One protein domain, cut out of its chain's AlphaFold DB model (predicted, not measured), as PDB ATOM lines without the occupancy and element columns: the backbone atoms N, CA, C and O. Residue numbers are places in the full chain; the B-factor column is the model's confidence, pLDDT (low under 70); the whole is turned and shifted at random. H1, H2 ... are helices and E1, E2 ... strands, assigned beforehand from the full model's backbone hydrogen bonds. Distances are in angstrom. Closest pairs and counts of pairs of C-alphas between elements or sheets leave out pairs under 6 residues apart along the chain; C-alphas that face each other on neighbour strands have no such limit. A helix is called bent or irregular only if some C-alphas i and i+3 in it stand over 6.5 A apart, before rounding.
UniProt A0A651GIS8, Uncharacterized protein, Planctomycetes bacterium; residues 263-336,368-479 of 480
ATOM      1  N   LEU A 263      98.376  84.829  76.539       45.06
ATOM      2  CA  LEU A 263      96.931  85.087  76.632       45.06
ATOM      3  C   LEU A 263      96.602  86.472  77.224       45.06
ATOM      4  O   LEU A 263      95.447  86.896  77.197       45.06
ATOM      5  N   VAL A 264      97.604  87.188  77.740       42.53
ATOM      6  CA  VAL A 264      97.508  88.566  78.228       42.53
ATOM      7  C   VAL A 264      98.518  89.392  77.433       42.53
ATOM      8  O   VAL A 264      99.689  89.474  77.791       42.53
ATOM      9  N   SER A 265      98.088  89.976  76.312       36.00
ATOM     10  CA  SER A 265      98.970  90.781  75.461       36.00
ATOM     11  C   SER A 265      99.731  91.851  76.270       36.00
ATOM     12  O   SER A 265      99.183  92.381  77.246       36.00
ATOM     13  N   PRO A 266     100.972  92.201  75.873       36.91
ATOM     14  CA  PRO A 266     101.726  93.293  76.482       36.91
ATOM     15  C   PRO A 266     100.990  94.602  76.159       36.91
ATOM     16  O   PRO A 266     101.120  95.162  75.077       36.91
ATOM     17  N   GLY A 267     100.107  94.997  77.074       41.69
ATOM     18  CA  GLY A 267      99.042  95.980  76.867       41.69
ATOM     19  C   GLY A 267      97.860  95.801  77.833       41.69
ATOM     20  O   GLY A 267      97.071  96.718  78.007       41.69
ATOM     21  N   GLY A 268      97.743  94.651  78.514       35.88
ATOM     22  CA  GLY A 268      96.770  94.452  79.599       35.88
ATOM     23  C   GLY A 268      95.314  94.287  79.146       35.88
ATOM     24  O   GLY A 268      94.419  94.140  79.987       35.88
ATOM     25  N   GLU A 269      95.058  94.264  77.841       31.75
ATOM     26  CA  GLU A 269      93.750  93.954  77.279       31.75
ATOM     27  C   GLU A 269      93.631  92.432  77.129       31.75
ATOM     28  O   GLU A 269      94.226  91.804  76.253       31.75
ATOM     29  N   ILE A 270      92.911  91.814  78.067       44.34
ATOM     30  CA  ILE A 270      92.425  90.440  77.910       44.34
ATOM     31  C   ILE A 270      91.539  90.489  76.667       44.34
ATOM     32  O   ILE A 270      90.595  91.282  76.673       44.34
ATOM     33  N   GLN A 271      91.830  89.698  75.621       37.47
ATOM     34  CA  GLN A 271      90.940  89.647  74.458       37.47
ATOM     35  C   GLN A 271      89.507  89.454  74.973       37.47
ATOM     36  O   GLN A 271      89.276  88.511  75.742       37.47
ATOM     37  N   PRO A 272      88.562  90.354  74.634       42.41
ATOM     38  CA  PRO A 272      87.194  90.222  75.094       42.41
ATOM     39  C   PRO A 272      86.729  88.833  74.684       42.41
ATOM     40  O   PRO A 272      86.862  88.460  73.521       42.41
ATOM     41  N   ILE A 273      86.256  88.047  75.655       48.19
ATOM     42  CA  ILE A 273      85.802  86.679  75.418       48.19
ATOM     43  C   ILE A 273      84.527  86.783  74.571       48.19
ATOM     44  O   ILE A 273      83.404  86.808  75.069       48.19
ATOM     45  N   SER A 274      84.709  86.911  73.260       41.41
ATOM     46  CA  SER A 274      83.681  87.225  72.267       41.41
ATOM     47  C   SER A 274      82.713  86.061  72.034       41.41
ATOM     48  O   SER A 274      81.709  86.206  71.334       41.41
ATOM     49  N   HIS A 275      82.958  84.924  72.691       45.25
ATOM     50  CA  HIS A 275      82.149  83.713  72.619       45.25
ATOM     51  C   HIS A 275      81.395  83.374  73.918       45.25
ATOM     52  O   HIS A 275      80.807  82.300  74.007       45.25
ATOM     53  N   LEU A 276      81.285  84.303  74.881       50.38
ATOM     54  CA  LEU A 276      80.441  84.151  76.086       50.38
ATOM     55  C   LEU A 276      78.913  84.226  75.810       50.38
ATOM     56  O   LEU A 276      78.121  84.571  76.689       50.38
ATOM     57  N   ARG A 277      78.451  83.937  74.589       42.47
ATOM     58  CA  ARG A 277      77.062  84.192  74.158       42.47
ATOM     59  C   ARG A 277      76.000  83.285  74.803       42.47
ATOM     60  O   ARG A 277      74.818  83.547  74.610       42.47
ATOM     61  N   GLN A 278      76.378  82.250  75.562       54.62
ATOM     62  CA  GLN A 278      75.437  81.273  76.144       54.62
ATOM     63  C   GLN A 278      75.697  80.947  77.629       54.62
ATOM     64  O   GLN A 278      75.512  79.809  78.061       54.62
ATOM     65  N   HIS A 279      76.122  81.921  78.441       54.75
ATOM     66  CA  HIS A 279      76.300  81.687  79.882       54.75
ATOM     67  C   HIS A 279      75.047  81.972  80.694       54.75
ATOM     68  O   HIS A 279      74.428  83.028  80.573       54.75
ATOM     69  N   ARG A 280      74.735  81.054  81.616       71.56
ATOM     70  CA  ARG A 280      73.875  81.378  82.755       71.56
ATOM     71  C   ARG A 280      74.736  82.099  83.772       71.56
ATOM     72  O   ARG A 280      75.602  81.494  84.406       71.56
ATOM     73  N   ILE A 281      74.517  83.402  83.870       82.44
ATOM     74  CA  ILE A 281      75.225  84.248  84.814       82.44
ATOM     75  C   ILE A 281      74.393  84.335  86.092       82.44
ATOM     76  O   ILE A 281      73.234  84.743  86.045       82.44
ATOM     77  N   GLY A 282      74.972  83.936  87.222       84.31
ATOM     78  CA  GLY A 282      74.294  83.972  88.515       84.31
ATOM     79  C   GLY A 282      74.118  85.387  89.069       84.31
ATOM     80  O   GLY A 282      74.502  86.385  88.440       84.31
ATOM     81  N   ALA A 283      73.522  85.463  90.260       87.56
ATOM     82  CA  ALA A 283      73.384  86.706  91.009       87.56
ATOM     83  C   ALA A 283      74.762  87.287  91.367       87.56
ATOM     84  O   ALA A 283      75.728  86.547  91.556       87.56
ATOM     85  N   VAL A 284      74.851  88.616  91.421       90.19
ATOM     86  CA  VAL A 284      76.066  89.307  91.865       90.19
ATOM     87  C   VAL A 284      76.074  89.323  93.385       90.19
ATOM     88  O   VAL A 284      75.201  89.929  94.002       90.19
ATOM     89  N   GLU A 285      77.074  88.691  93.976       89.38
ATOM     90  CA  GLU A 285      77.376  88.823  95.392       89.38
ATOM     91  C   GLU A 285      78.321  90.009  95.570       89.38
ATOM     92  O   GLU A 285      79.337  90.115  94.886       89.38
ATOM     93  N   THR A 286      77.964  90.940  96.446       88.06
ATOM     94  CA  THR A 286      78.752  92.149  96.682       88.06
ATOM     95  C   THR A 286      79.264  92.142  98.106       88.06
ATOM     96  O   THR A 286      78.480  92.097  99.049       88.06
ATOM     97  N   ILE A 287      80.580  92.231  98.251       87.00
ATOM     98  CA  ILE A 287      81.276  92.206  99.529       87.00
ATOM     99  C   ILE A 287      81.898  93.582  99.740       87.00
ATOM    100  O   ILE A 287      82.707  94.048  98.931       87.00
ATOM    101  N   SER A 288      81.474  94.250 100.810       88.19
ATOM    102  CA  SER A 288      82.068  95.514 101.237       88.19
ATOM    103  C   SER A 288      83.392  95.234 101.934       88.19
ATOM    104  O   SER A 288      83.448  94.425 102.858       88.19
ATOM    105  N   LEU A 289      84.447  95.921 101.506       85.19
ATOM    106  CA  LEU A 289      85.759  95.859 102.139       85.19
ATOM    107  C   LEU A 289      86.007  97.022 103.098       85.19
ATOM    108  O   LEU A 289      87.111  97.128 103.614       85.19
ATOM    109  N   ALA A 290      85.015  97.873 103.377       82.62
ATOM    110  CA  ALA A 290      85.195  98.998 104.296       82.62
ATOM    111  C   ALA A 290      85.781  98.590 105.673       82.62
ATOM    112  O   ALA A 290      86.747  99.221 106.096       82.62
ATOM    113  N   PRO A 291      85.331  97.497 106.331       77.94
ATOM    114  CA  PRO A 291      85.931  97.061 107.599       77.94
ATOM    115  C   PRO A 291      87.380  96.578 107.442       77.94
ATOM    116  O   PRO A 291      88.208  96.737 108.335       77.94
ATOM    117  N   LEU A 292      87.702  95.992 106.284       73.81
ATOM    118  CA  LEU A 292      89.057  95.547 105.973       73.81
ATOM    119  C   LEU A 292      89.971  96.737 105.665       73.81
ATOM    120  O   LEU A 292      91.133  96.714 106.040       73.81
ATOM    121  N   GLN A 293      89.461  97.773 104.999       77.62
ATOM    122  CA  GLN A 293      90.208  99.004 104.749       77.62
ATOM    123  C   GLN A 293      90.584  99.701 106.054       77.62
ATOM    124  O   GLN A 293      91.684 100.231 106.141       77.62
ATOM    125  N   GLU A 294      89.724  99.661 107.070       76.50
ATOM    126  CA  GLU A 294      90.054 100.165 108.404       76.50
ATOM    127  C   GLU A 294      91.158  99.315 109.052       76.50
ATOM    128  O   GLU A 294      92.197  99.843 109.442       76.50
ATOM    129  N   ALA A 295      91.014  97.985 109.053       66.75
ATOM    130  CA  ALA A 295      92.012  97.081 109.631       66.75
ATOM    131  C   ALA A 295      93.379  97.123 108.911       66.75
ATOM    132  O   ALA A 295      94.428  97.102 109.555       66.75
ATOM    133  N   VAL A 296      93.381  97.194 107.576       67.69
ATOM    134  CA  VAL A 296      94.596  97.235 106.745       67.69
ATOM    135  C   VAL A 296      95.137  98.654 106.606       67.69
ATOM    136  O   VAL A 296      96.334  98.819 106.424       67.69
ATOM    137  N   GLY A 297      94.322  99.697 106.763       70.88
ATOM    138  CA  GLY A 297      94.796 101.083 106.808       70.88
ATOM    139  C   GLY A 297      95.793 101.322 107.944       70.88
ATOM    140  O   GLY A 297      96.660 102.188 107.842       70.88
ATOM    141  N   HIS A 298      95.726 100.501 108.993       69.31
ATOM    142  CA  HIS A 298      96.715 100.484 110.060       69.31
ATOM    143  C   HIS A 298      97.946  99.627 109.754       69.31
ATOM    144  O   HIS A 298      98.929  99.772 110.469       69.31
ATOM    145  N   LEU A 299      97.939  98.783 108.717       62.19
ATOM    146  CA  LEU A 299      99.002  97.837 108.368       62.19
ATOM    147  C   LEU A 299      99.670  98.205 107.031       62.19
ATOM    148  O   LEU A 299      99.082  98.118 105.958       62.19
ATOM    149  N   ARG A 300     100.957  98.544 107.067       66.94
ATOM    150  CA  ARG A 300     101.808  98.736 105.886       66.94
ATOM    151  C   ARG A 300     102.612  97.469 105.618       66.94
ATOM    152  O   ARG A 300     103.311  96.985 106.508       66.94
ATOM    153  N   SER A 301     102.581  96.967 104.386       62.16
ATOM    154  CA  SER A 301     103.510  95.920 103.962       62.16
ATOM    155  C   SER A 301     104.909  96.498 103.726       62.16
ATOM    156  O   SER A 301     105.077  97.430 102.938       62.16
ATOM    157  N   LEU A 302     105.935  95.909 104.334       61.19
ATOM    158  CA  LEU A 302     107.313  96.018 103.865       61.19
ATOM    159  C   LEU A 302     107.557  94.907 102.845       61.19
ATOM    160  O   LEU A 302     107.957  93.794 103.191       61.19
ATOM    161  N   GLY A 303     107.292  95.234 101.575       53.38
ATOM    162  CA  GLY A 303     107.301  94.284 100.455       53.38
ATOM    163  C   GLY A 303     108.601  93.488 100.300       53.38
ATOM    164  O   GLY A 303     108.564  92.355  99.841       53.38
ATOM    165  N   TYR A 304     109.741  94.012 100.767       53.28
ATOM    166  CA  TYR A 304     111.028  93.306 100.691       53.28
ATOM    167  C   TYR A 304     111.088  92.030 101.555       53.28
ATOM    168  O   TYR A 304     111.818  91.101 101.228       53.28
ATOM    169  N   PHE A 305     110.301  91.963 102.634       55.41
ATOM    170  CA  PHE A 305     110.316  90.843 103.587       55.41
ATOM    171  C   PHE A 305     108.967  90.122 103.707       55.41
ATOM    172  O   PHE A 305     108.843  89.190 104.498       55.41
ATOM    173  N   GLY A 306     107.945  90.557 102.960       59.34
ATOM    174  CA  GLY A 306     106.578  90.048 103.110       59.34
ATOM    175  C   GLY A 306     105.972  90.332 104.491       59.34
ATOM    176  O   GLY A 306     105.107  89.589 104.949       59.34
ATOM    177  N   LEU A 307     106.444  91.379 105.176       64.94
ATOM    178  CA  LEU A 307     106.030  91.712 106.539       64.94
ATOM    179  C   LEU A 307     104.952  92.781 106.558       64.94
ATOM    180  O   LEU A 307     105.087  93.805 105.897       64.94
ATOM    181  N   TRP A 308     103.930  92.571 107.379       66.06
ATOM    182  CA  TRP A 308     102.870  93.537 107.644       66.06
ATOM    183  C   TRP A 308     103.116  94.196 108.990       66.06
ATOM    184  O   TRP A 308     103.320  93.514 109.991       66.06
ATOM    185  N   ILE A 309     103.144  95.524 109.005       74.75
ATOM    186  CA  ILE A 309     103.614  96.289 110.156       74.75
ATOM    187  C   ILE A 309     102.645  97.418 110.407       74.75
ATOM    188  O   ILE A 309     102.243  98.104 109.471       74.75
ATOM    189  N   GLU A 310     102.300  97.643 111.668       76.00
ATOM    190  CA  GLU A 310     101.472  98.788 112.013       76.00
ATOM    191  C   GLU A 310     102.142 100.104 111.575       76.00
ATOM    192  O   GLU A 310     103.353 100.275 111.740       76.00
ATOM    193  N   GLU A 311     101.382 101.062 111.035       73.50
ATOM    194  CA  GLU A 311     101.910 102.357 110.561       73.50
ATOM    195  C   GLU A 311     102.708 103.066 111.679       73.50
ATOM    196  O   GLU A 311     103.801 103.583 111.442       73.50
ATOM    197  N   GLY A 312     102.246 102.977 112.936       74.56
ATOM    198  CA  GLY A 312     102.953 103.498 114.117       74.56
ATOM    199  C   GLY A 312     104.223 102.723 114.513       74.56
ATOM    200  O   GLY A 312     105.065 103.227 115.262       74.56
ATOM    201  N   ALA A 313     104.402 101.503 114.007       78.31
ATOM    202  CA  ALA A 313     105.594 100.682 114.201       78.31
ATOM    203  C   ALA A 313     106.598 100.801 113.038       78.31
ATOM    204  O   ALA A 313     107.735 100.346 113.170       78.31
ATOM    205  N   ARG A 314     106.249 101.486 111.940       76.56
ATOM    206  CA  ARG A 314     107.087 101.612 110.734       76.56
ATOM    207  C   ARG A 314     108.510 102.102 111.017       76.56
ATOM    208  O   ARG A 314     109.473 101.481 110.579       76.56
ATOM    209  N   SER A 315     108.673 103.179 111.787       74.31
ATOM    210  CA  SER A 315     110.000 103.729 112.120       74.31
ATOM    211  C   SER A 315     110.821 102.813 113.036       74.31
ATOM    212  O   SER A 315     112.047 102.897 113.077       74.31
ATOM    213  N   ARG A 316     110.162 101.939 113.807       77.38
ATOM    214  CA  ARG A 316     110.836 100.900 114.598       77.38
ATOM    215  C   ARG A 316     111.278  99.750 113.698       77.38
ATOM    216  O   ARG A 316     112.448  99.391 113.734       77.38
ATOM    217  N   ALA A 317     110.403  99.275 112.820       72.75
ATOM    218  CA  ALA A 317     110.722  98.221 111.867       72.75
ATOM    219  C   ALA A 317     111.847  98.586 110.891       72.75
ATOM    220  O   ALA A 317     112.727  97.770 110.639       72.75
ATOM    221  N   LEU A 318     111.867  99.820 110.378       76.56
ATOM    222  CA  LEU A 318     112.957 100.277 109.510       76.56
ATOM    223  C   LEU A 318     114.308 100.265 110.235       76.56
ATOM    224  O   LEU A 318     115.303  99.866 109.642       76.56
ATOM    225  N   ARG A 319     114.350 100.620 111.529       79.69
ATOM    226  CA  ARG A 319     115.579 100.506 112.337       79.69
ATOM    227  C   ARG A 319     116.024  99.055 112.498       79.69
ATOM    228  O   ARG A 319     117.210  98.777 112.362       79.69
ATOM    229  N   VAL A 320     115.078  98.148 112.731       76.38
ATOM    230  CA  VAL A 320     115.335  96.703 112.823       76.38
ATOM    231  C   VAL A 320     115.904  96.166 111.505       76.38
ATOM    232  O   VAL A 320     116.952  95.527 111.512       76.38
ATOM    233  N   ILE A 321     115.311  96.514 110.361       76.12
ATOM    234  CA  ILE A 321     115.808  96.111 109.035       76.12
ATOM    235  C   ILE A 321     117.203  96.667 108.762       76.12
ATOM    236  O   ILE A 321     118.094  95.915 108.380       76.12
ATOM    237  N   MET A 322     117.417  97.963 109.001       79.06
ATOM    238  CA  MET A 322     118.733  98.576 108.813       79.06
ATOM    239  C   MET A 322     119.787  97.924 109.717       79.06
ATOM    240  O   MET A 322     120.924  97.733 109.292       79.06
ATOM    241  N   SER A 323     119.414  97.529 110.941       79.00
ATOM    242  CA  SER A 323     120.316  96.796 111.831       79.00
ATOM    243  C   SER A 323     120.633  95.390 111.308       79.00
ATOM    244  O   SER A 323     121.802  95.008 111.295       79.00
ATOM    245  N   ALA A 324     119.647  94.668 110.765       76.38
ATOM    246  CA  ALA A 324     119.845  93.355 110.154       76.38
ATOM    247  C   ALA A 324     120.752  93.424 108.911       76.38
ATOM    248  O   ALA A 324     121.680  92.625 108.773       76.38
ATOM    249  N   GLU A 325     120.548  94.414 108.036       81.69
ATOM    250  CA  GLU A 325     121.420  94.653 106.880       81.69
ATOM    251  C   GLU A 325     122.844  95.013 107.312       81.69
ATOM    252  O   GLU A 325     123.812  94.500 106.748       81.69
ATOM    253  N   SER A 326     122.991  95.853 108.342       81.88
ATOM    254  CA  SER A 326     124.307  96.215 108.876       81.88
ATOM    255  C   SER A 326     125.047  95.004 109.455       81.88
ATOM    256  O   SER A 326     126.242  94.852 109.205       81.88
ATOM    257  N   ALA A 327     124.334  94.096 110.132       76.75
ATOM    258  CA  ALA A 327     124.887  92.854 110.663       76.75
ATOM    259  C   ALA A 327     125.330  91.908 109.536       76.75
ATOM    260  O   ALA A 327     126.439  91.374 109.575       76.75
ATOM    261  N   GLN A 328     124.529  91.767 108.472       80.69
ATOM    262  CA  GLN A 328     124.934  91.006 107.286       80.69
ATOM    263  C   GLN A 328     126.159  91.615 106.590       80.69
ATOM    264  O   GLN A 328     127.044  90.886 106.139       80.69
ATOM    265  N   GLN A 329     126.240  92.944 106.491       85.38
ATOM    266  CA  GLN A 329     127.405  93.619 105.914       85.38
ATOM    267  C   GLN A 329     128.660  93.484 106.785       85.38
ATOM    268  O   GLN A 329     129.762  93.432 106.235       85.38
ATOM    269  N   ALA A 330     128.518  93.453 108.112       79.94
ATOM    270  CA  ALA A 330     129.624  93.213 109.034       79.94
ATOM    271  C   ALA A 330     130.180  91.792 108.857       79.94
ATOM    272  O   ALA A 330     131.370  91.647 108.597       79.94
ATOM    273  N   TRP A 331     129.304  90.780 108.839       82.12
ATOM    274  CA  TRP A 331     129.688  89.389 108.577       82.12
ATOM    275  C   TRP A 331     130.424  89.236 107.237       82.12
ATOM    276  O   TRP A 331     131.484  88.625 107.169       82.12
ATOM    277  N   ARG A 332     129.920  89.861 106.160       83.25
ATOM    278  CA  ARG A 332     130.578  89.803 104.840       83.25
ATOM    279  C   ARG A 332     131.973  90.425 104.846       83.25
ATOM    280  O   ARG A 332     132.850  89.926 104.151       83.25
ATOM    281  N   ARG A 333     132.169  91.518 105.590       86.44
ATOM    282  CA  ARG A 333     133.479  92.169 105.724       86.44
ATOM    283  C   ARG A 333     134.457  91.299 106.501       86.44
ATOM    284  O   ARG A 333     135.603  91.191 106.090       86.44
ATOM    285  N   GLU A 334     134.000  90.667 107.573       82.50
ATOM    286  CA  GLU A 334     134.818  89.763 108.380       82.50
ATOM    287  C   GLU A 334     135.249  88.527 107.581       82.50
ATOM    288  O   GLU A 334     136.435  88.217 107.524       82.50
ATOM    289  N   VAL A 335     134.324  87.907 106.841       79.25
ATOM    290  CA  VAL A 335     134.645  86.797 105.929       79.25
ATOM    291  C   VAL A 335     135.614  87.231 104.828       79.25
ATOM    292  O   VAL A 335     136.546  86.494 104.515       79.25
ATOM    293  N   ALA A 336     135.437  88.424 104.251       84.25
ATOM    294  CA  ALA A 336     136.360  88.944 103.245       84.25
ATOM    295  C   ALA A 336     137.768  89.170 103.818       84.25
ATOM    296  O   ALA A 336     138.734  88.767 103.184       84.25
ATOM    297  N   GLN A 368     127.743  79.370 107.315       82.62
ATOM    298  CA  GLN A 368     126.774  80.036 106.457       82.62
ATOM    299  C   GLN A 368     126.369  81.396 107.036       82.62
ATOM    300  O   GLN A 368     126.157  81.503 108.247       82.62
ATOM    301  N   PRO A 369     126.216  82.430 106.184       79.25
ATOM    302  CA  PRO A 369     125.641  83.692 106.621       79.25
ATOM    303  C   PRO A 369     124.217  83.458 107.129       79.25
ATOM    304  O   PRO A 369     123.488  82.677 106.506       79.25
ATOM    305  N   PRO A 370     123.777  84.177 108.178       80.19
ATOM    306  CA  PRO A 370     122.375  84.164 108.552       80.19
ATOM    307  C   PRO A 370     121.550  84.623 107.350       80.19
ATOM    308  O   PRO A 370     121.848  85.640 106.701       80.19
ATOM    309  N   SER A 371     120.511  83.857 107.033       83.25
ATOM    310  CA  SER A 371     119.560  84.227 105.992       83.25
ATOM    311  C   SER A 371     118.959  85.610 106.295       83.25
ATOM    312  O   SER A 371     118.888  86.013 107.459       83.25
ATOM    313  N   PRO A 372     118.489  86.366 105.281       75.44
ATOM    314  CA  PRO A 372     117.854  87.667 105.512       75.44
ATOM    315  C   PRO A 372     116.723  87.617 106.546       75.44
ATOM    316  O   PRO A 372     116.518  88.577 107.280       75.44
ATOM    317  N   ARG A 373     116.021  86.479 106.631       74.75
ATOM    318  CA  ARG A 373     114.968  86.247 107.618       74.75
ATOM    319  C   ARG A 373     115.524  86.031 109.026       74.75
ATOM    320  O   ARG A 373     115.045  86.674 109.943       74.75
ATOM    321  N   GLU A 374     116.561  85.213 109.196       80.44
ATOM    322  CA  GLU A 374     117.199  85.000 110.508       80.44
ATOM    323  C   GLU A 374     117.842  86.279 111.052       80.44
ATOM    324  O   GLU A 374     117.711  86.580 112.236       80.44
ATOM    325  N   ALA A 375     118.495  87.066 110.190       79.31
ATOM    326  CA  ALA A 375     119.057  88.360 110.578       79.31
ATOM    327  C   ALA A 375     117.961  89.333 111.040       79.31
ATOM    328  O   ALA A 375     118.152  90.088 111.995       79.31
ATOM    329  N   LEU A 376     116.802  89.296 110.380       74.94
ATOM    330  CA  LEU A 376     115.657  90.122 110.727       74.94
ATOM    331  C   LEU A 376     114.968  89.666 112.016       74.94
ATOM    332  O   LEU A 376     114.637  90.510 112.843       74.94
ATOM    333  N   ASP A 377     114.803  88.358 112.212       76.31
ATOM    334  CA  ASP A 377     114.223  87.782 113.427       76.31
ATOM    335  C   ASP A 377     115.117  88.073 114.647       76.31
ATOM    336  O   ASP A 377     114.620  88.480 115.699       76.31
ATOM    337  N   ALA A 378     116.444  87.970 114.498       80.31
ATOM    338  CA  ALA A 378     117.403  88.346 115.538       80.31
ATOM    339  C   ALA A 378     117.349  89.852 115.857       80.31
ATOM    340  O   ALA A 378     117.333  90.260 117.024       80.31
ATOM    341  N   ALA A 379     117.263  90.694 114.824       77.31
ATOM    342  CA  ALA A 379     117.107  92.132 114.993       77.31
ATOM    343  C   ALA A 379     115.766  92.492 115.670       77.31
ATOM    344  O   ALA A 379     115.732  93.354 116.547       77.31
ATOM    345  N   ALA A 380     114.667  91.816 115.325       75.50
ATOM    346  CA  ALA A 380     113.362  92.027 115.947       75.50
ATOM    347  C   ALA A 380     113.368  91.612 117.427       75.50
ATOM    348  O   ALA A 380     112.935  92.389 118.281       75.50
ATOM    349  N   GLN A 381     113.952  90.451 117.747       83.44
ATOM    350  CA  GLN A 381     114.113  89.981 119.128       83.44
ATOM    351  C   GLN A 381     114.946  90.950 119.972       83.44
ATOM    352  O   GLN A 381     114.531  91.318 121.070       83.44
ATOM    353  N   SER A 382     116.083  91.424 119.453       78.62
ATOM    354  CA  SER A 382     116.920  92.408 120.163       78.62
ATOM    355  C   SER A 382     116.220  93.755 120.391       78.62
ATOM    356  O   SER A 382     116.495  94.433 121.378       78.62
ATOM    357  N   ALA A 383     115.268  94.125 119.529       76.31
ATOM    358  CA  ALA A 383     114.449  95.321 119.690       76.31
ATOM    359  C   ALA A 383     113.239  95.125 120.628       76.31
ATOM    360  O   ALA A 383     112.450  96.059 120.794       76.31
ATOM    361  N   GLY A 384     113.070  93.934 121.221       82.62
ATOM    362  CA  GLY A 384     111.896  93.583 122.024       82.62
ATOM    363  C   GLY A 384     110.603  93.591 121.209       82.62
ATOM    364  O   GLY A 384     109.535  93.887 121.744       82.62
ATOM    365  N   TRP A 385     110.702  93.349 119.900       76.25
ATOM    366  CA  TRP A 385     109.570  93.398 118.990       76.25
ATOM    367  C   TRP A 385     109.091  91.984 118.665       76.25
ATOM    368  O   TRP A 385     109.779  91.216 117.995       76.25
ATOM    369  N   GLU A 386     107.886  91.648 119.123       74.62
ATOM    370  CA  GLU A 386     107.190  90.439 118.687       74.62
ATOM    371  C   GLU A 386     106.571  90.699 117.311       74.62
ATOM    372  O   GLU A 386     105.594  91.440 117.172       74.62
ATOM    373  N   MET A 387     107.170  90.121 116.268       62.75
ATOM    374  CA  MET A 387     106.532  90.081 114.957       62.75
ATOM    375  C   MET A 387     105.367  89.085 115.002       62.75
ATOM    376  O   MET A 387     105.594  87.927 115.369       62.75
ATOM    377  N   PRO A 388     104.147  89.482 114.595       67.25
ATOM    378  CA  PRO A 388     103.052  88.534 114.483       67.25
ATOM    379  C   PRO A 388     103.444  87.462 113.470       67.25
ATOM    380  O   PRO A 388     103.892  87.761 112.358       67.25
ATOM    381  N   SER A 389     103.314  86.197 113.867       71.69
ATOM    382  CA  SER A 389     103.652  85.088 112.976       71.69
ATOM    383  C   SER A 389     102.747  85.104 111.736       71.69
ATOM    384  O   SER A 389     101.618  85.594 111.781       71.69
ATOM    385  N   GLU A 390     103.205  84.531 110.619       61.09
ATOM    386  CA  GLU A 390     102.367  84.388 109.417       61.09
ATOM    387  C   GLU A 390     101.032  83.693 109.742       61.09
ATOM    388  O   GLU A 390      99.981  84.078 109.230       61.09
ATOM    389  N   GLU A 391     101.062  82.709 110.643       68.56
ATOM    390  CA  GLU A 391      99.868  82.003 111.101       68.56
ATOM    391  C   GLU A 391      98.946  82.902 111.933       68.56
ATOM    392  O   GLU A 391      97.730  82.821 111.784       68.56
ATOM    393  N   GLU A 392      99.498  83.808 112.742       69.75
ATOM    394  CA  GLU A 392      98.727  84.798 113.497       69.75
ATOM    395  C   GLU A 392      98.062  85.824 112.572       69.75
ATOM    396  O   GLU A 392      96.886  86.134 112.747       69.75
ATOM    397  N   VAL A 393      98.755  86.295 111.529       61.84
ATOM    398  CA  VAL A 393      98.158  87.170 110.503       61.84
ATOM    399  C   VAL A 393      97.038  86.435 109.759       61.84
ATOM    400  O   VAL A 393      95.942  86.972 109.590       61.84
ATOM    401  N   ARG A 394      97.265  85.173 109.365       62.84
ATOM    402  CA  ARG A 394      96.226  84.322 108.760       62.84
ATOM    403  C   ARG A 394      95.057  84.071 109.706       62.84
ATOM    404  O   ARG A 394      93.923  83.973 109.241       62.84
ATOM    405  N   GLN A 395      95.312  83.936 111.004       70.81
ATOM    406  CA  GLN A 395      94.275  83.759 112.015       70.81
ATOM    407  C   GLN A 395      93.449  85.037 112.167       70.81
ATOM    408  O   GLN A 395      92.235  84.969 112.029       70.81
ATOM    409  N   ARG A 396      94.088  86.208 112.278       64.62
ATOM    410  CA  ARG A 396      93.396  87.506 112.304       64.62
ATOM    411  C   ARG A 396      92.528  87.723 111.065       64.62
ATOM    412  O   ARG A 396      91.423  88.228 111.198       64.62
ATOM    413  N   ILE A 397      92.981  87.303 109.877       60.06
ATOM    414  CA  ILE A 397      92.175  87.353 108.641       60.06
ATOM    415  C   ILE A 397      91.013  86.352 108.680       60.06
ATOM    416  O   ILE A 397      89.919  86.676 108.223       60.06
ATOM    417  N   ARG A 398      91.224  85.142 109.217       62.50
ATOM    418  CA  ARG A 398      90.159  84.138 109.411       62.50
ATOM    419  C   ARG A 398      89.089  84.607 110.389       62.50
ATOM    420  O   ARG A 398      87.917  84.322 110.156       62.50
ATOM    421  N   ASP A 399      89.490  85.329 111.427       65.38
ATOM    422  CA  ASP A 399      88.603  85.843 112.468       65.38
ATOM    423  C   ASP A 399      87.759  87.036 111.979       65.38
ATOM    424  O   ASP A 399      86.804  87.422 112.652       65.38
ATOM    425  N   ILE A 400      88.045  87.588 110.786       62.81
ATOM    426  CA  ILE A 400      87.181  88.580 110.133       62.81
ATOM    427  C   ILE A 400      85.857  87.899 109.754       62.81
ATOM    428  O   ILE A 400      85.842  87.027 108.869       62.81
ATOM    429  N   PRO A 401      84.727  88.300 110.370       48.62
ATOM    430  CA  PRO A 401      83.449  87.638 110.166       48.62
ATOM    431  C   PRO A 401      83.053  87.605 108.687       48.62
ATOM    432  O   PRO A 401      83.230  88.580 107.956       48.62
ATOM    433  N   ASN A 402      82.478  86.480 108.260       56.19
ATOM    434  CA  ASN A 402      81.834  86.257 106.958       56.19
ATOM    435  C   ASN A 402      82.723  86.304 105.701       56.19
ATOM    436  O   ASN A 402      82.252  85.905 104.636       56.19
ATOM    437  N   HIS A 403      83.993  86.723 105.785       63.38
ATOM    438  CA  HIS A 403      84.799  86.984 104.580       63.38
ATOM    439  C   HIS A 403      86.261  86.504 104.635       63.38
ATOM    440  O   HIS A 403      86.944  86.552 103.610       63.38
ATOM    441  N   GLY A 404      86.746  85.971 105.766       59.66
ATOM    442  CA  GLY A 404      88.139  85.515 105.906       59.66
ATOM    443  C   GLY A 404      88.562  84.418 104.915       59.66
ATOM    444  O   GLY A 404      89.641  84.486 104.329       59.66
ATOM    445  N   SER A 405      87.693  83.437 104.647       61.22
ATOM    446  CA  SER A 405      87.955  82.368 103.664       61.22
ATOM    447  C   SER A 405      88.031  82.893 102.229       61.22
ATOM    448  O   SER A 405      88.827  82.405 101.426       61.22
ATOM    449  N   LEU A 406      87.228  83.910 101.917       65.56
ATOM    450  CA  LEU A 406      87.205  84.558 100.617       65.56
ATOM    451  C   LEU A 406      88.466  85.387 100.393       65.56
ATOM    452  O   LEU A 406      89.074  85.286  99.335       65.56
ATOM    453  N   LEU A 407      88.894  86.151 101.398       65.69
ATOM    454  CA  LEU A 407      90.145  86.905 101.352       65.69
ATOM    455  C   LEU A 407      91.354  85.978 101.215       65.69
ATOM    456  O   LEU A 407      92.230  86.262 100.407       65.69
ATOM    457  N   LEU A 408      91.370  84.835 101.907       64.81
ATOM    458  CA  LEU A 408      92.416  83.825 101.724       64.81
ATOM    459  C   LEU A 408      92.409  83.232 100.308       64.81
ATOM    460  O   LEU A 408      93.469  83.092  99.703       64.81
ATOM    461  N   GLN A 409      91.233  82.904  99.762       65.81
ATOM    462  CA  GLN A 409      91.118  82.417  98.383       65.81
ATOM    463  C   GLN A 409      91.559  83.475  97.376       65.81
ATOM    464  O   GLN A 409      92.230  83.147  96.408       65.81
ATOM    465  N   LEU A 410      91.201  84.735  97.602       66.06
ATOM    466  CA  LEU A 410      91.614  85.854  96.771       66.06
ATOM    467  C   LEU A 410      93.122  86.070  96.826       66.06
ATOM    468  O   LEU A 410      93.742  86.267  95.784       66.06
ATOM    469  N   TRP A 411      93.708  85.968  98.015       66.56
ATOM    470  CA  TRP A 411      95.148  86.054  98.203       66.56
ATOM    471  C   TRP A 411      95.861  84.920  97.457       66.56
ATOM    472  O   TRP A 411      96.759  85.184  96.671       66.56
ATOM    473  N   GLN A 412      95.391  83.678  97.595       66.69
ATOM    474  CA  GLN A 412      95.969  82.512  96.912       66.69
ATOM    475  C   GLN A 412      95.735  82.502  95.394       66.69
ATOM    476  O   GLN A 412      96.551  81.974  94.643       66.69
ATOM    477  N   ALA A 413      94.600  83.026  94.927       58.41
ATOM    478  CA  ALA A 413      94.219  82.990  93.516       58.41
ATOM    479  C   ALA A 413      94.809  84.147  92.700       58.41
ATOM    480  O   ALA A 413      94.828  84.070  91.471       58.41
ATOM    481  N   SER A 414      95.255  85.226  93.345       58.78
ATOM    482  CA  SER A 414      95.630  86.459  92.649       58.78
ATOM    483  C   SER A 414      96.974  87.028  93.093       58.78
ATOM    484  O   SER A 414      97.101  88.228  93.347       58.78
ATOM    485  N   ASP A 415      98.008  86.185  93.049       57.06
ATOM    486  CA  ASP A 415      99.411  86.618  93.174       57.06
ATOM    487  C   ASP A 415      99.753  87.807  92.254       57.06
ATOM    488  O   ASP A 415     100.656  88.582  92.546       57.06
ATOM    489  N   SER A 416      99.031  87.992  91.142       61.31
ATOM    490  CA  SER A 416      99.336  89.022  90.145       61.31
ATOM    491  C   SER A 416      98.477  90.290  90.183       61.31
ATOM    492  O   SER A 416      98.855  91.264  89.536       61.31
ATOM    493  N   VAL A 417      97.326  90.320  90.874       64.62
ATOM    494  CA  VAL A 417      96.385  91.464  90.772       64.62
ATOM    495  C   VAL A 417      96.082  92.105  92.114       64.62
ATOM    496  O   VAL A 417      96.160  93.328  92.214       64.62
ATOM    497  N   LEU A 418      95.738  91.323  93.141       70.31
ATOM    498  CA  LEU A 418      95.421  91.910  94.442       70.31
ATOM    499  C   LEU A 418      96.680  92.258  95.215       70.31
ATOM    500  O   LEU A 418      96.693  93.304  95.851       70.31
ATOM    501  N   LEU A 419      97.735  91.446  95.112       71.56
ATOM    502  CA  LEU A 419      98.962  91.681  95.867       71.56
ATOM    503  C   LEU A 419      99.568  93.074  95.588       71.56
ATOM    504  O   LEU A 419      99.743  93.814  96.552       71.56
ATOM    505  N   PRO A 420      99.737  93.532  94.329       73.06
ATOM    506  CA  PRO A 420     100.237  94.886  94.072       73.06
ATOM    507  C   PRO A 420      99.299  95.998  94.568       73.06
ATOM    508  O   PRO A 420      99.757  97.062  94.973       73.06
ATOM    509  N   MET A 421      97.977  95.782  94.542       73.50
ATOM    510  CA  MET A 421      97.000  96.769  95.034       73.50
ATOM    511  C   MET A 421      97.022  96.879  96.560       73.50
ATOM    512  O   MET A 421      96.928  97.976  97.110       73.50
ATOM    513  N   VAL A 422      97.161  95.733  97.222       71.88
ATOM    514  CA  VAL A 422      97.284  95.580  98.670       71.88
ATOM    515  C   VAL A 422      98.605  96.205  99.146       71.88
ATOM    516  O   VAL A 422      98.589  97.013 100.070       71.88
ATOM    517  N   GLU A 423      99.716  95.955  98.448       73.00
ATOM    518  CA  GLU A 423     101.018  96.594  98.708       73.00
ATOM    519  C   GLU A 423     100.998  98.111  98.474       73.00
ATOM    520  O   GLU A 423     101.614  98.874  99.222       73.00
ATOM    521  N   ALA A 424     100.253  98.575  97.466       77.56
ATOM    522  CA  ALA A 424     100.076  99.999  97.191       77.56
ATOM    523  C   ALA A 424      99.157 100.713  98.202       77.56
ATOM    524  O   ALA A 424      99.016 101.933  98.128       77.56
ATOM    525  N   GLY A 425      98.506  99.985  99.120       78.06
ATOM    526  CA  GLY A 425      97.486 100.535 100.022       78.06
ATOM    527  C   GLY A 425      96.198 100.970  99.309       78.06
ATOM    528  O   GLY A 425      95.329 101.588  99.916       78.06
ATOM    529  N   ASN A 426      96.049 100.631  98.026       84.38
ATOM    530  CA  ASN A 426      94.905 100.984  97.191       84.38
ATOM    531  C   ASN A 426      93.895  99.835  97.168       84.38
ATOM    532  O   ASN A 426      93.583  99.266  96.118       84.38
ATOM    533  N   LEU A 427      93.394  99.471  98.348       84.00
ATOM    534  CA  LEU A 427      92.374  98.437  98.471       84.00
ATOM    535  C   LEU A 427      91.071  98.891  97.799       84.00
ATOM    536  O   LEU A 427      90.616 100.008  98.052       84.00
ATOM    537  N   PRO A 428      90.419  98.041  96.989       88.00
ATOM    538  CA  PRO A 428      89.091  98.353  96.479       88.00
ATOM    539  C   PRO A 428      88.097  98.455  97.642       88.00
ATOM    540  O   PRO A 428      88.170  97.681  98.590       88.00
ATOM    541  N   GLN A 429      87.138  99.379  97.571       89.94
ATOM    542  CA  GLN A 429      86.067  99.482  98.574       89.94
ATOM    543  C   GLN A 429      85.106  98.293  98.522       89.94
ATOM    544  O   GLN A 429      84.435  97.975  99.506       89.94
ATOM    545  N   ARG A 430      84.987  97.651  97.358       90.19
ATOM    546  CA  ARG A 430      83.972  96.631  97.122       90.19
ATOM    547  C   ARG A 430      84.453  95.586  96.127       90.19
ATOM    548  O   ARG A 430      84.902  95.921  95.030       90.19
ATOM    549  N   ILE A 431      84.275  94.321  96.490       90.31
ATOM    550  CA  ILE A 431      84.489  93.173  95.610       90.31
ATOM    551  C   ILE A 431      83.126  92.638  95.198       90.31
ATOM    552  O   ILE A 431      82.304  92.294  96.041       90.31
ATOM    553  N   SER A 432      82.884  92.567  93.897       92.19
ATOM    554  CA  SER A 432      81.717  91.891  93.340       92.19
ATOM    555  C   SER A 432      82.148  90.541  92.790       92.19
ATOM    556  O   SER A 432      83.092  90.463  92.003       92.19
ATOM    557  N   LEU A 433      81.453  89.485  93.188       91.19
ATOM    558  CA  LEU A 433      81.646  88.132  92.698       91.19
ATOM    559  C   LEU A 433      80.413  87.689  91.937       91.19
ATOM    560  O   LEU A 433      79.282  88.025  92.292       91.19
ATOM    561  N   ARG A 434      80.625  86.938  90.863       93.25
ATOM    562  CA  ARG A 434      79.517  86.450  90.053       93.25
ATOM    563  C   ARG A 434      79.808  85.054  89.523       93.25
ATOM    564  O   ARG A 434      80.712  84.915  88.698       93.25
ATOM    565  N   PRO A 435      79.072  84.018  89.951       92.56
ATOM    566  CA  PRO A 435      79.240  82.696  89.378       92.56
ATOM    567  C   PRO A 435      78.736  82.689  87.932       92.56
ATOM    568  O   PRO A 435      77.752  83.352  87.587       92.56
ATOM    569  N   PHE A 436      79.407  81.929  87.077       93.06
ATOM    570  CA  PHE A 436      79.006  81.705  85.695       93.06
ATOM    571  C   PHE A 436      79.193  80.237  85.323       93.06
ATOM    572  O   PHE A 436      80.071  79.554  85.842       93.06
ATOM    573  N   THR A 437      78.342  79.744  84.425       92.12
ATOM    574  CA  THR A 437      78.433  78.379  83.889       92.12
ATOM    575  C   THR A 437      78.360  78.409  82.374       92.12
ATOM    576  O   THR A 437      77.648  79.236  81.799       92.12
ATOM    577  N   GLY A 438      79.099  77.524  81.715       90.19
ATOM    578  CA  GLY A 438      79.113  77.359  80.266       90.19
ATOM    579  C   GLY A 438      79.062  75.894  79.866       90.19
ATOM    580  O   GLY A 438      79.409  75.021  80.652       90.19
ATOM    581  N   GLN A 439      78.606  75.614  78.647       86.06
ATOM    582  CA  GLN A 439      78.584  74.246  78.110       86.06
ATOM    583  C   GLN A 439      79.781  73.937  77.211       86.06
ATOM    584  O   GLN A 439      80.006  72.785  76.853       86.06
ATOM    585  N   ASP A 440      80.545  74.966  76.849       79.62
ATOM    586  CA  ASP A 440      81.497  74.878  75.760       79.62
ATOM    587  C   ASP A 440      82.828  75.555  76.105       79.62
ATOM    588  O   ASP A 440      83.086  76.705  75.748       79.62
ATOM    589  N   ALA A 441      83.676  74.855  76.866       69.62
ATOM    590  CA  ALA A 441      84.995  75.348  77.274       69.62
ATOM    591  C   ALA A 441      86.038  75.351  76.138       69.62
ATOM    592  O   ALA A 441      87.236  75.353  76.433       69.62
ATOM    593  N   ARG A 442      85.621  75.353  74.858       64.69
ATOM    594  CA  ARG A 442      86.479  75.131  73.677       64.69
ATOM    595  C   ARG A 442      87.671  76.092  73.512       64.69
ATOM    596  O   ARG A 442      88.456  75.906  72.593       64.69
ATOM    597  N   TRP A 443      87.861  77.061  74.408       53.31
ATOM    598  CA  TRP A 443      88.902  78.086  74.311       53.31
ATOM    599  C   TRP A 443      89.656  78.431  75.605       53.31
ATOM    600  O   TRP A 443      90.370  79.431  75.627       53.31
ATOM    601  N   HIS A 444      89.565  77.642  76.682       53.97
ATOM    602  CA  HIS A 444      90.159  78.073  77.965       53.97
ATOM    603  C   HIS A 444      91.225  77.168  78.585       53.97
ATOM    604  O   HIS A 444      91.883  77.586  79.536       53.97
ATOM    605  N   MET A 445      91.468  75.972  78.049       50.97
ATOM    606  CA  MET A 445      92.507  75.081  78.572       50.97
ATOM    607  C   MET A 445      93.391  74.601  77.425       50.97
ATOM    608  O   MET A 445      92.917  73.979  76.483       50.97
ATOM    609  N   GLY A 446      94.663  74.996  77.464       45.00
ATOM    610  CA  GLY A 446      95.585  74.904  76.337       45.00
ATOM    611  C   GLY A 446      95.770  73.499  75.751       45.00
ATOM    612  O   GLY A 446      95.782  72.504  76.470       45.00
ATOM    613  N   PHE A 447      95.999  73.492  74.435       43.09
ATOM    614  CA  PHE A 447      96.549  72.414  73.606       43.09
ATOM    615  C   PHE A 447      95.875  71.038  73.736       43.09
ATOM    616  O   PHE A 447      96.400  70.114  74.355       43.09
ATOM    617  N   GLY A 448      94.752  70.881  73.035       51.38
ATOM    618  CA  GLY A 448      94.103  69.605  72.740       51.38
ATOM    619  C   GLY A 448      92.946  69.797  71.761       51.38
ATOM    620  O   GLY A 448      92.532  70.933  71.525       51.38
ATOM    621  N   ASP A 449      92.442  68.700  71.187       53.56
ATOM    622  CA  ASP A 449      91.220  68.737  70.379       53.56
ATOM    623  C   ASP A 449      90.101  69.420  71.182       53.56
ATOM    624  O   ASP A 449      89.960  69.144  72.379       53.56
ATOM    625  N   PRO A 450      89.319  70.319  70.564       58.25
ATOM    626  CA  PRO A 450      88.308  71.111  71.247       58.25
ATOM    627  C   PRO A 450      87.173  70.205  71.745       58.25
ATOM    628  O   PRO A 450      86.179  69.987  71.053       58.25
ATOM    629  N   VAL A 451      87.313  69.663  72.955       59.25
ATOM    630  CA  VAL A 451      86.234  68.940  73.627       59.25
ATOM    631  C   VAL A 451      85.329  69.977  74.281       59.25
ATOM    632  O   VAL A 451      85.753  70.728  75.160       59.25
ATOM    633  N   ALA A 452      84.074  70.024  73.838       79.44
ATOM    634  CA  ALA A 452      83.029  70.780  74.511       79.44
ATOM    635  C   ALA A 452      82.745  70.106  75.860       79.44
ATOM    636  O   ALA A 452      82.047  69.095  75.921       79.44
ATOM    637  N   VAL A 453      83.350  70.627  76.927       84.06
ATOM    638  CA  VAL A 453      83.079  70.177  78.294       84.06
ATOM    639  C   VAL A 453      82.345  71.291  79.033       84.06
ATOM    640  O   VAL A 453      82.759  72.455  78.926       84.06
ATOM    641  N   PRO A 454      81.266  70.974  79.774       86.44
ATOM    642  CA  PRO A 454      80.632  71.950  80.636       86.44
ATOM    643  C   PRO A 454      81.619  72.442  81.692       86.44
ATOM    644  O   PRO A 454      82.500  71.721  82.161       86.44
ATOM    645  N   TYR A 455      81.470  73.701  82.063       89.56
ATOM    646  CA  TYR A 455      82.348  74.363  83.005       89.56
ATOM    647  C   TYR A 455      81.573  75.324  83.893       89.56
ATOM    648  O   TYR A 455      80.485  75.801  83.558       89.56
ATOM    649  N   GLU A 456      82.169  75.620  85.032       93.62
ATOM    650  CA  GLU A 456      81.707  76.617  85.980       93.62
ATOM    651  C   GLU A 456      82.886  77.454  86.459       93.62
ATOM    652  O   GLU A 456      84.034  77.013  86.449       93.62
ATOM    653  N   GLY A 457      82.620  78.686  86.852       92.31
ATOM    654  CA  GLY A 457      83.645  79.576  87.362       92.31
ATOM    655  C   GLY A 457      83.043  80.754  88.098       92.31
ATOM    656  O   GLY A 457      81.821  80.917  88.169       92.31
ATOM    657  N   ARG A 458      83.910  81.600  88.641       92.38
ATOM    658  CA  ARG A 458      83.534  82.854  89.287       92.38
ATOM    659  C   ARG A 458      84.226  84.009  88.590       92.38
ATOM    660  O   ARG A 458      85.421  83.966  88.304       92.38
ATOM    661  N   LEU A 459      83.460  85.051  88.312       91.00
ATOM    662  CA  LEU A 459      83.978  86.346  87.913       91.00
ATOM    663  C   LEU A 459      84.194  87.194  89.162       91.00
ATOM    664  O   LEU A 459      83.409  87.119  90.107       91.00
ATOM    665  N   ILE A 460      85.224  88.027  89.131       92.12
ATOM    666  CA  ILE A 460      85.518  89.039  90.133       92.12
ATOM    667  C   ILE A 460      85.582  90.415  89.487       92.12
ATOM    668  O   ILE A 460      86.124  90.574  88.396       92.12
ATOM    669  N   ARG A 461      85.041  91.415  90.170       92.31
ATOM    670  CA  ARG A 461      85.166  92.826  89.821       92.31
ATOM    671  C   ARG A 461      85.519  93.605  91.080       92.31
ATOM    672  O   ARG A 461      84.880  93.437  92.117       92.31
ATOM    673  N   LEU A 462      86.554  94.428  90.984       91.06
ATOM    674  CA  LEU A 462      87.058  95.256  92.074       91.06
ATOM    675  C   LEU A 462      86.603  96.691  91.815       91.06
ATOM    676  O   LEU A 462      86.876  97.228  90.750       91.06
ATOM    677  N   SER A 463      85.905  97.297  92.769       92.00
ATOM    678  CA  SER A 463      85.292  98.622  92.616       92.00
ATOM    679  C   SER A 463      85.656  99.543  93.783       92.00
ATOM    680  O   SER A 463      85.877  99.080  94.904       92.00
ATOM    681  N   GLY A 464      85.732 100.850  93.513       87.25
ATOM    682  CA  GLY A 464      86.019 101.881  94.520       87.25
ATOM    683  C   GLY A 464      87.491 102.003  94.934       87.25
ATOM    684  O   GLY A 464      87.770 102.305  96.084       87.25
ATOM    685  N   GLY A 465      88.433 101.753  94.023       82.31
ATOM    686  CA  GLY A 465      89.861 102.057  94.201       82.31
ATOM    687  C   GLY A 465      90.471 102.553  92.887       82.31
ATOM    688  O   GLY A 465      89.741 102.770  91.924       82.31
ATOM    689  N   SER A 466      91.800 102.663  92.797       75.94
ATOM    690  CA  SER A 466      92.503 102.964  91.529       75.94
ATOM    691  C   SER A 466      92.490 101.796  90.526       75.94
ATOM    692  O   SER A 466      93.166 101.843  89.500       75.94
ATOM    693  N   GLY A 467      91.798 100.709  90.868       68.25
ATOM    694  CA  GLY A 467      91.705  99.502  90.063       68.25
ATOM    695  C   GLY A 467      90.730  99.647  88.900       68.25
ATOM    696  O   GLY A 467      89.753 100.387  88.954       68.25
ATOM    697  N   ASP A 468      91.008  98.884  87.854       78.62
ATOM    698  CA  ASP A 468      90.172  98.733  86.669       78.62
ATOM    699  C   ASP A 468      88.842  98.043  87.038       78.62
ATOM    700  O   ASP A 468      88.838  96.866  87.416       78.62
ATOM    701  N   ASP A 469      87.725  98.780  86.951       88.94
ATOM    702  CA  ASP A 469      86.360  98.360  87.331       88.94
ATOM    703  C   ASP A 469      85.739  97.380  86.315       88.94
ATOM    704  O   ASP A 469      84.606  97.531  85.847       88.94
ATOM    705  N   ARG A 470      86.502  96.350  85.944       90.50
ATOM    706  CA  ARG A 470      86.116  95.336  84.962       90.50
ATOM    707  C   ARG A 470      86.039  93.944  85.575       90.50
ATOM    708  O   ARG A 470      86.776  93.598  86.498       90.50
ATOM    709  N   TRP A 471      85.160  93.116  85.016       90.56
ATOM    710  CA  TRP A 471      85.064  91.704  85.382       90.56
ATOM    711  C   TRP A 471      86.289  90.925  84.891       90.56
ATOM    712  O   TRP A 471      86.722  91.069  83.748       90.56
ATOM    713  N   ARG A 472      86.831  90.072  85.756       88.31
ATOM    714  CA  ARG A 472      87.945  89.154  85.490       88.31
ATOM    715  C   ARG A 472      87.557  87.750  85.936       88.31
ATOM    716  O   ARG A 472      86.741  87.602  86.839       88.31
ATOM    717  N   ILE A 473      88.124  86.719  85.320       87.50
ATOM    718  CA  ILE A 473      87.911  85.333  85.761       87.50
ATOM    719  C   ILE A 473      88.759  85.101  87.014       87.50
ATOM    720  O   ILE A 473      89.976  85.254  86.960       87.50
ATOM    721  N   LEU A 474      88.108  84.759  88.127       86.31
ATOM    722  CA  LEU A 474      88.761  84.393  89.383       86.31
ATOM    723  C   LEU A 474      89.138  82.910  89.383       86.31
ATOM    724  O   LEU A 474      90.273  82.553  89.678       86.31
ATOM    725  N   ASP A 475      88.185  82.050  89.032       86.00
ATOM    726  CA  ASP A 475      88.416  80.624  88.856       86.00
ATOM    727  C   ASP A 475      87.568  80.048  87.722       86.00
ATOM    728  O   ASP A 475      86.527  80.585  87.340       86.00
ATOM    729  N   LEU A 476      88.065  78.950  87.157       87.12
ATOM    730  CA  LEU A 476      87.410  78.192  86.105       87.12
ATOM    731  C   LEU A 476      87.650  76.706  86.366       87.12
ATOM    732  O   LEU A 476      88.792  76.274  86.537       87.12
ATOM    733  N   ARG A 477      86.573  75.928  86.416       87.31
ATOM    734  CA  ARG A 477      86.580  74.495  86.691       87.31
ATOM    735  C   ARG A 477      85.732  73.772  85.662       87.31
ATOM    736  O   ARG A 477      84.689  74.257  85.233       87.31
ATOM    737  N   VAL A 478      86.184  72.586  85.279       87.81
ATOM    738  CA  VAL A 478      85.381  71.665  84.476       87.81
ATOM    739  C   VAL A 478      84.297  71.080  85.365       87.81
ATOM    740  O   VAL A 478      84.599  70.570  86.443       87.81
ATOM    741  N   ARG A 479      83.048  71.147  84.910       85.00
ATOM    742  CA  ARG A 479      81.922  70.520  85.593       85.00
ATOM    743  C   ARG A 479      81.943  69.035  85.232       85.00
ATOM    744  O   ARG A 479      81.771  68.699  84.062       85.00
TER     745      ARG A 479
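What this domain is: This is residues 263 to 336 and 368 to 479 of the 480 residues of an uncharacterized protein of Planctomycetes bacterium (UniProt A0A651GIS8). A twisted antiparallel sheet, E1 E4 E5 E6, makes one end of a long, loose model, and two helices crossing at a steep angle, H2 and H3, make the other end. Between them the chain runs outward through H1 and the small hairpin E2 and E3, and returns through H4, H5 and H6, with few contacts between the two paths. The printed part has 186 residues with six named helices and six named strands, in the order E1 H1 E2 E3 H2 H3 H4 H5 H6 E4 E5 E6, and its class is mixed, helices and strands. It is loose, with a radius of gyration of the C-alphas of 21.6 A, and elongated, spanning 66 by 40 by 29 A.

How they stand to each other: Residues 263 to 284 hold no named element, and residues 264 to 269 stand free. Edge strand E1, residues 285 to 288, is antiparallel to E4, residues 430 to 438, with N 287 and O 431 2.8 A apart. H1, residues 290 to 297, is not on this sheet. E2, residues 299 to 302, and E3, residues 307 to 310, form a hairpin, with N 300 and O 309 2.8 A apart. H2, residues 311 to 336, touches H3, residues 372 to 382, with its residues 317 to 328 alone; they run opposite ways at a steep tilt of 62 degrees, and their closest C-alphas, those of Ala 324 and Ala 375, are 5.1 A apart. H4, residues 390 to 398, is apart from H3 and touches H5, residues 404 to 413, at a steep tilt of 56 degrees, closest at C-alphas 398 and 404, 4.3 A. H5 only grazes the sheet, with its residues 406 to 413. H5 and H6, residues 418 to 423, only just touch, with 3 pairs of C-alphas within 8 A, and only at the corner; their closest C-alphas, those of Trp 411 and Leu 418, are 7.0 A apart. E4, E5, residues 455 to 463, and E6, residues 472 to 478, form a meander, each strand the antiparallel neighbour of the one before; N 434 and O 459 are 2.9 A apart, and N 456 and O 477 2.9 A. Every O i to N i+4 pair is within hydrogen-bond range in H1, H3, H4, H5 and H6, and 19 of 22 in H2.

Where its parts are: E1 begins at C-alpha 285 (77.376, 88.823, 95.392). H2 is 37.7 A long, ends at C-alpha 336 (136.360, 88.944, 103.245), and is irregular: C-alphas 312 and 315 are 7.3 A apart. H3 measures 15.4 A, H5 14.0 A, E4 26.1 A, E5 26.3 A and E6 17.7 A. E6 ends at C-alpha 478 (85.381, 71.665, 84.476).

The domain as a whole: The two C-alphas farthest apart, those of Gln 278 and Glu 334, are 68.1 A apart. Residues 337 to 367 are not printed, and C-alphas 336 and 368 are 13.5 A apart across this cut. The link from E4 to E5 is long, 16 residues. The mean pLDDT of the printed part is 72.4, and 71 residues are under 70, among them residues 263 to 279, 298 to 308, 396 to 417 and 441 to 451.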